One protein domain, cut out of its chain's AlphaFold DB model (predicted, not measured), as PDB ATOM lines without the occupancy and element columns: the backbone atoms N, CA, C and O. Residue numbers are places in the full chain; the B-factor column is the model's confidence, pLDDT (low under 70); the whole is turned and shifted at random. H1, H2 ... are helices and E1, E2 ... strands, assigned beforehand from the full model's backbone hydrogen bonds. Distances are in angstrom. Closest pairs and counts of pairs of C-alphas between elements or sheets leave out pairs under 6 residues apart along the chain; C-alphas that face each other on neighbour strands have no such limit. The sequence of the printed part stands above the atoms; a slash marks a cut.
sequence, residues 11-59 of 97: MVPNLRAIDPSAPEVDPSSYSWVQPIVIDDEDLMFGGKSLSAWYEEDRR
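This is residues 11 to 59 of the 97 residues of an uncharacterized protein of Metarhizium rileyi (strain RCEF 4871) (UniProt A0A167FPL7). With little regular structure, this elongated piece has helix H1 at one end and a wide open loop, residues 11 to 33, at the other, with a stretched-out run of chain between them. The loop is drawn together where residues 11 to 12 pair with short strand E1, and residues 18 to 23 stick out from it. Of 49 printed residues only 13 are in named elements, E1 then H1, of mixed class; the whole is extended, with a radius of gyration of the C-alphas of 15.9 A and spans of 39 by 22 by 19 A.

Find C-alpha 50 at (-46.919, 33.056, -26.441); from there H1, residues 50 to 59, runs 14.6 A to C-alpha 59 at (-40.053, 20.270, -24.813). Look back to C-alpha 31 at (-30.690, 55.709, -26.442) for E1, residues 31 to 33.

In H1 every O i to N i+4 pair is within hydrogen-bond range. Before it, residues 44 to 45 pair antiparallel with residues 48 to 49. H1 and E1 are apart. E1 pairs with no named strand, but its residues 31 to 32 pair antiparallel with residues 11 to 12.

The C-alphas of Ser 28 and Gly 47, the two farthest apart, are 41.0 A from each other. The link from E1 to H1 is long, 16 residues, and the printed part has no cut. Look for pLDDT under 70 at residue 24 and residues 26 to 28.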
ATOM      1  N   MET A  11     -31.730  52.660 -20.432       88.44
ATOM      2  CA  MET A  11     -30.621  53.043 -21.294       88.44
ATOM      3  C   MET A  11     -30.055  51.791 -21.963       88.44
ATOM      4  O   MET A  11     -29.633  50.864 -21.270       88.44
ATOM      5  N   VAL A  12     -30.026  51.771 -23.295       82.62
ATOM      6  CA  VAL A  12     -29.450  50.664 -24.068       82.62
ATOM      7  C   VAL A  12     -28.251  51.191 -24.865       82.62
ATOM      8  O   VAL A  12     -28.439  52.013 -25.764       82.62
ATOM      9  N   PRO A  13     -27.015  50.778 -24.531       83.06
ATOM     10  CA  PRO A  13     -25.835  51.135 -25.311       83.06
ATOM     11  C   PRO A  13     -25.751  50.292 -26.592       83.06
ATOM     12  O   PRO A  13     -26.251  49.167 -26.628       83.06
ATOM     13  N   ASN A  14     -25.049  50.792 -27.613       79.62
ATOM     14  CA  ASN A  14     -24.780  50.068 -28.863       79.62
ATOM     15  C   ASN A  14     -26.043  49.574 -29.591       79.62
ATOM     16  O   ASN A  14     -26.045  48.477 -30.160       79.62
ATOM     17  N   LEU A  15     -27.125  50.354 -29.563       75.94
ATOM     18  CA  LEU A  15     -28.328  50.034 -30.325       75.94
ATOM     19  C   LEU A  15     -27.987  49.976 -31.815       75.94
ATOM     20  O   LEU A  15     -27.455  50.925 -32.379       75.94
ATOM     21  N   ARG A  16     -28.284  48.840 -32.445       75.06
ATOM     22  CA  ARG A  16     -28.128  48.640 -33.885       75.06
ATOM     23  C   ARG A  16     -29.502  48.510 -34.511       75.06
ATOM     24  O   ARG A  16     -30.361  47.810 -33.974       75.06
ATOM     25  N   ALA A  17     -29.691  49.157 -35.652       72.44
ATOM     26  CA  ALA A  17     -30.866  48.918 -36.467       72.44
ATOM     27  C   ALA A  17     -30.864  47.457 -36.949       72.44
ATOM     28  O   ALA A  17     -29.865  46.968 -37.476       72.44
ATOM     29  N   ILE A  18     -31.978  46.754 -36.734       72.12
ATOM     30  CA  ILE A  18     -32.198  45.397 -37.263       72.12
ATOM     31  C   ILE A  18     -32.516  45.477 -38.764       72.12
ATOM     32  O   ILE A  18     -32.130  44.598 -39.532       72.12
ATOM     33  N   ASP A  19     -33.210  46.541 -39.171       75.50
ATOM     34  CA  ASP A  19     -33.572  46.826 -40.556       75.50
ATOM     35  C   ASP A  19     -32.408  47.530 -41.281       75.50
ATOM     36  O   ASP A  19     -32.041  48.640 -40.888       75.50
ATOM     37  N   PRO A  20     -31.846  46.939 -42.353       72.81
ATOM     38  CA  PRO A  20     -30.783  47.556 -43.148       72.81
ATOM     39  C   PRO A  20     -31.193  48.868 -43.833       72.81
ATOM     40  O   PRO A  20     -30.327  49.615 -44.280       72.81
ATOM     41  N   SER A  21     -32.499  49.121 -43.974       80.19
ATOM     42  CA  SER A  21     -33.045  50.339 -44.579       80.19
ATOM     43  C   SER A  21     -33.287  51.465 -43.570       80.19
ATOM     44  O   SER A  21     -33.492  52.613 -43.969       80.19
ATOM     45  N   ALA A  22     -33.245  51.158 -42.272       76.31
ATOM     46  CA  ALA A  22     -33.379  52.161 -41.229       76.31
ATOM     47  C   ALA A  22     -32.109  53.028 -41.149       76.31
ATOM     48  O   ALA A  22     -31.011  52.551 -41.448       76.31
ATOM     49  N   PRO A  23     -32.234  54.303 -40.739       72.25
ATOM     50  CA  PRO A  23     -31.073  55.154 -40.532       72.25
ATOM     51  C   PRO A  23     -30.116  54.494 -39.538       72.25
ATOM     52  O   PRO A  23     -30.536  53.991 -38.493       72.25
ATOM     53  N   GLU A  24     -28.831  54.489 -39.891       67.50
ATOM     54  CA  GLU A  24     -27.772  53.937 -39.055       67.50
ATOM     55  C   GLU A  24     -27.810  54.617 -37.682       67.50
ATOM     56  O   GLU A  24     -27.659  55.833 -37.557       67.50
ATOM     57  N   VAL A  25     -28.076  53.825 -36.644       71.12
ATOM     58  CA  VAL A  25     -28.005  54.295 -35.264       71.12
ATOM     59  C   VAL A  25     -26.534  54.305 -34.886       71.12
ATOM     60  O   VAL A  25     -25.881  53.262 -34.941       71.12
ATOM     61  N   ASP A  26     -26.011  55.479 -34.525       69.69
ATOM     62  CA  ASP A  26     -24.633  55.616 -34.061       69.69
ATOM     63  C   ASP A  26     -24.391  54.638 -32.893       69.69
ATOM     64  O   ASP A  26     -25.045  54.766 -31.852       69.69
ATOM     65  N   PRO A  27     -23.458  53.677 -33.019       65.56
ATOM     66  CA  PRO A  27     -23.155  52.724 -31.957       65.56
ATOM     67  C   PRO A  27     -22.703  53.396 -30.656       65.56
ATOM     68  O   PRO A  27     -22.859  52.810 -29.586       65.56
ATOM     69  N   SER A  28     -22.159  54.618 -30.734       67.25
ATOM     70  CA  SER A  28     -21.739  55.404 -29.571       67.25
ATOM     71  C   SER A  28     -22.884  56.166 -28.890       67.25
ATOM     72  O   SER A  28     -22.704  56.720 -27.802       67.25
ATOM     73  N   SER A  29     -24.079  56.156 -29.488       72.38
ATOM     74  CA  SER A  29     -25.258  56.802 -28.926       72.38
ATOM     75  C   SER A  29     -25.861  55.986 -27.777       72.38
ATOM     76  O   SER A  29     -26.063  54.771 -27.855       72.38
ATOM     77  N   TYR A  30     -26.183  56.680 -26.685       74.25
ATOM     78  CA  TYR A  30     -26.991  56.144 -25.596       74.25
ATOM     79  C   TYR A  30     -28.448  56.507 -25.863       74.25
ATOM     80  O   TYR A  30     -28.823  57.678 -25.784       74.25
ATOM     81  N   SER A  31     -29.267  55.508 -26.178       81.94
ATOM     82  CA  SER A  31     -30.690  55.709 -26.442       81.94
ATOM     83  C   SER A  31     -31.528  55.224 -25.262       81.94
ATOM     84  O   SER A  31     -31.306  54.137 -24.720       81.94
ATOM     85  N   TRP A  32     -32.499  56.045 -24.865       87.12
ATOM     86  CA  TRP A  32     -33.513  55.668 -23.888       87.12
ATOM     87  C   TRP A  32     -34.653  54.947 -24.595       87.12
ATOM     88  O   TRP A  32     -35.248  55.483 -25.527       87.12
ATOM     89  N   VAL A  33     -34.968  53.741 -24.134       87.19
ATOM     90  CA  VAL A  33     -36.035  52.911 -24.696       87.19
ATOM     91  C   VAL A  33     -37.079  52.637 -23.626       87.19
ATOM     92  O   VAL A  33     -36.752  52.294 -22.488       87.19
ATOM     93  N   GLN A  34     -38.346  52.780 -23.998       89.44
ATOM     94  CA  GLN A  34     -39.477  52.345 -23.189       89.44
ATOM     95  C   GLN A  34     -39.857  50.920 -23.606       89.44
ATOM     96  O   GLN A  34     -40.147  50.707 -24.785       89.44
ATOM     97  N   PRO A  35     -39.858  49.932 -22.695       89.06
ATOM     98  CA  PRO A  35     -40.324  48.606 -23.035       89.06
ATOM     99  C   PRO A  35     -41.843  48.620 -23.150       89.06
ATOM    100  O   PRO A  35     -42.545  49.321 -22.415       89.06
ATOM    101  N   ILE A  36     -42.331  47.789 -24.054       88.25
ATOM    102  CA  ILE A  36     -43.748  47.499 -24.189       88.25
ATOM    103  C   ILE A  36     -43.990  46.211 -23.410       88.25
ATOM    104  O   ILE A  36     -43.306  45.212 -23.635       88.25
ATOM    105  N   VAL A  37     -44.909  46.262 -22.448       89.31
ATOM    106  CA  VAL A  37     -45.368  45.059 -21.751       89.31
ATOM    107  C   VAL A  37     -46.280  44.304 -22.708       89.31
ATOM    108  O   VAL A  37     -47.146  44.921 -23.323       89.31
ATOM    109  N   ILE A  38     -46.046  43.003 -22.837       90.31
ATOM    110  CA  ILE A  38     -46.883  42.079 -23.596       90.31
ATOM    111  C   ILE A  38     -47.426  41.029 -22.627       90.31
ATOM    112  O   ILE A  38     -46.653  40.418 -21.883       90.31
ATOM    113  N   ASP A  39     -48.741  40.855 -22.617       92.94
ATOM    114  CA  ASP A  39     -49.419  39.772 -21.910       92.94
ATOM    115  C   ASP A  39     -49.377  38.481 -22.750       92.94
ATOM    116  O   ASP A  39     -49.090  38.503 -23.950       92.94
ATOM    117  N   ASP A  40     -49.658  37.330 -22.131       93.44
ATOM    118  CA  ASP A  40     -49.534  36.024 -22.807       93.44
ATOM    119  C   ASP A  40     -50.444  35.888 -24.041       93.44
ATOM    120  O   ASP A  40     -50.089  35.240 -25.027       93.44
ATOM    121  N   GLU A  41     -51.603  36.544 -23.986       93.00
ATOM    122  CA  GLU A  41     -52.645  36.513 -25.016       93.00
ATOM    123  C   GLU A  41     -52.508  37.641 -26.055       93.00
ATOM    124  O   GLU A  41     -53.233  37.648 -27.051       93.00
ATOM    125  N   ASP A  42     -51.577  38.587 -25.866       93.50
ATOM    126  CA  ASP A  42     -51.363  39.691 -26.817       93.50
ATOM    127  C   ASP A  42     -50.748  39.200 -28.135       93.50
ATOM    128  O   ASP A  42     -50.917  39.818 -29.191       93.50
ATOM    129  N   LEU A  43     -50.023  38.081 -28.082       90.25
ATOM    130  CA  LEU A  43     -49.362  37.467 -29.224       90.25
ATOM    131  C   LEU A  43     -49.788  36.010 -29.354       90.25
ATOM    132  O   LEU A  43     -49.562  35.194 -28.463       90.25
ATOM    133  N   MET A  44     -50.340  35.669 -30.518       92.19
ATOM    134  CA  MET A  44     -50.725  34.301 -30.847       92.19
ATOM    135  C   MET A  44     -49.949  33.776 -32.053       92.19
ATOM    136  O   MET A  44     -49.887  34.421 -33.100       92.19
ATOM    137  N   PHE A  45     -49.435  32.552 -31.942       91.06
ATOM    138  CA  PHE A  45     -48.720  31.854 -33.012       91.06
ATOM    139  C   PHE A  45     -49.454  30.561 -33.353       91.06
ATOM    140  O   PHE A  45     -49.546  29.645 -32.539       91.06
ATOM    141  N   GLY A  46     -50.034  30.495 -34.554       91.12
ATOM    142  CA  GLY A  46     -50.829  29.332 -34.968       91.12
ATOM    143  C   GLY A  46     -52.040  29.065 -34.062       91.12
ATOM    144  O   GLY A  46     -52.426  27.913 -33.889       91.12
ATOM    145  N   GLY A  47     -52.607  30.115 -33.457       93.50
ATOM    146  CA  GLY A  47     -53.745  30.019 -32.535       93.50
ATOM    147  C   GLY A  47     -53.394  29.592 -31.104       93.50
ATOM    148  O   GLY A  47     -54.304  29.307 -30.335       93.50
ATOM    149  N   LYS A  48     -52.106  29.529 -30.746       93.94
ATOM    150  CA  LYS A  48     -51.621  29.285 -29.376       93.94
ATOM    151  C   LYS A  48     -51.067  30.580 -28.778       93.94
ATOM    152  O   LYS A  48     -50.515  31.379 -29.535       93.94
ATOM    153  N   SER A  49     -51.174  30.752 -27.460       95.00
ATOM    154  CA  SER A  49     -50.562  31.874 -26.735       95.00
ATOM    155  C   SER A  49     -49.029  31.829 -26.797       95.00
ATOM    156  O   SER A  49     -48.433  30.805 -27.168       95.00
ATOM    157  N   LEU A  50     -48.378  32.935 -26.432       92.12
ATOM    158  CA  LEU A  50     -46.919  33.056 -26.441       92.12
ATOM    159  C   LEU A  50     -46.240  31.978 -25.574       92.12
ATOM    160  O   LEU A  50     -45.291  31.328 -26.023       92.12
ATOM    161  N   SER A  51     -46.746  31.741 -24.361       93.06
ATOM    162  CA  SER A  51     -46.212  30.739 -23.428       93.06
ATOM    163  C   SER A  51     -46.414  29.321 -23.940       93.06
ATOM    164  O   SER A  51     -45.484  28.515 -23.891       93.06
ATOM    165  N   ALA A  52     -47.595  29.015 -24.487       94.00
ATOM    166  CA  ALA A  52     -47.875  27.695 -25.045       94.00
ATOM    167  C   ALA A  52     -46.918  27.351 -26.199       94.00
ATOM    168  O   ALA A  52     -46.429  26.222 -26.287       94.00
ATOM    169  N   TRP A  53     -46.613  28.328 -27.058       93.25
ATOM    170  CA  TRP A  53     -45.644  28.162 -28.140       93.25
ATOM    171  C   TRP A  53     -44.216  27.938 -27.612       93.25
ATOM    172  O   TRP A  53     -43.531  27.013 -28.052       93.25
ATOM    173  N   TYR A  54     -43.787  28.728 -26.623       90.56
ATOM    174  CA  TYR A  54     -42.457  28.612 -26.019       90.56
ATOM    175  C   TYR A  54     -42.232  27.276 -25.288       90.56
ATOM    176  O   TYR A  54     -41.165  26.666 -25.401       90.56
ATOM    177  N   GLU A  55     -43.230  26.793 -24.543       92.69
ATOM    178  CA  GLU A  55     -43.135  25.507 -23.850       92.69
ATOM    179  C   GLU A  55     -43.022  24.324 -24.812       92.69
ATOM    180  O   GLU A  55     -42.272  23.384 -24.541       92.69
ATOM    181  N   GLU A  56     -43.758  24.348 -25.922       89.38
ATOM    182  CA  GLU A  56     -43.706  23.288 -26.924       89.38
ATOM    183  C   GLU A  56     -42.317  23.186 -27.569       89.38
ATOM    184  O   GLU A  56     -41.779  22.081 -27.677       89.38
ATOM    185  N   ASP A  57     -41.713  24.320 -27.941       87.88
ATOM    186  CA  ASP A  57     -40.365  24.355 -28.517       87.88
ATOM    187  C   ASP A  57     -39.320  23.825 -27.523       87.88
ATOM    188  O   ASP A  57     -38.539  22.922 -27.833       87.88
ATOM    189  N   ARG A  58     -39.387  24.273 -26.263       90.31
ATOM    190  CA  ARG A  58     -38.488  23.788 -25.209       90.31
ATOM    191  C   ARG A  58     -38.623  22.280 -24.977       90.31
ATOM    192  O   ARG A  58     -37.608  21.613 -24.788       90.31
ATOM    193  N   ARG A  59     -39.841  21.721 -24.985       86.38
ATOM    194  CA  ARG A  59     -40.053  20.270 -24.813       86.38
ATOM    195  C   ARG A  59     -39.408  19.467 -25.939       86.38
ATOM    196  O   ARG A  59     -38.749  18.479 -25.637       86.38
TER     197      ARG A  59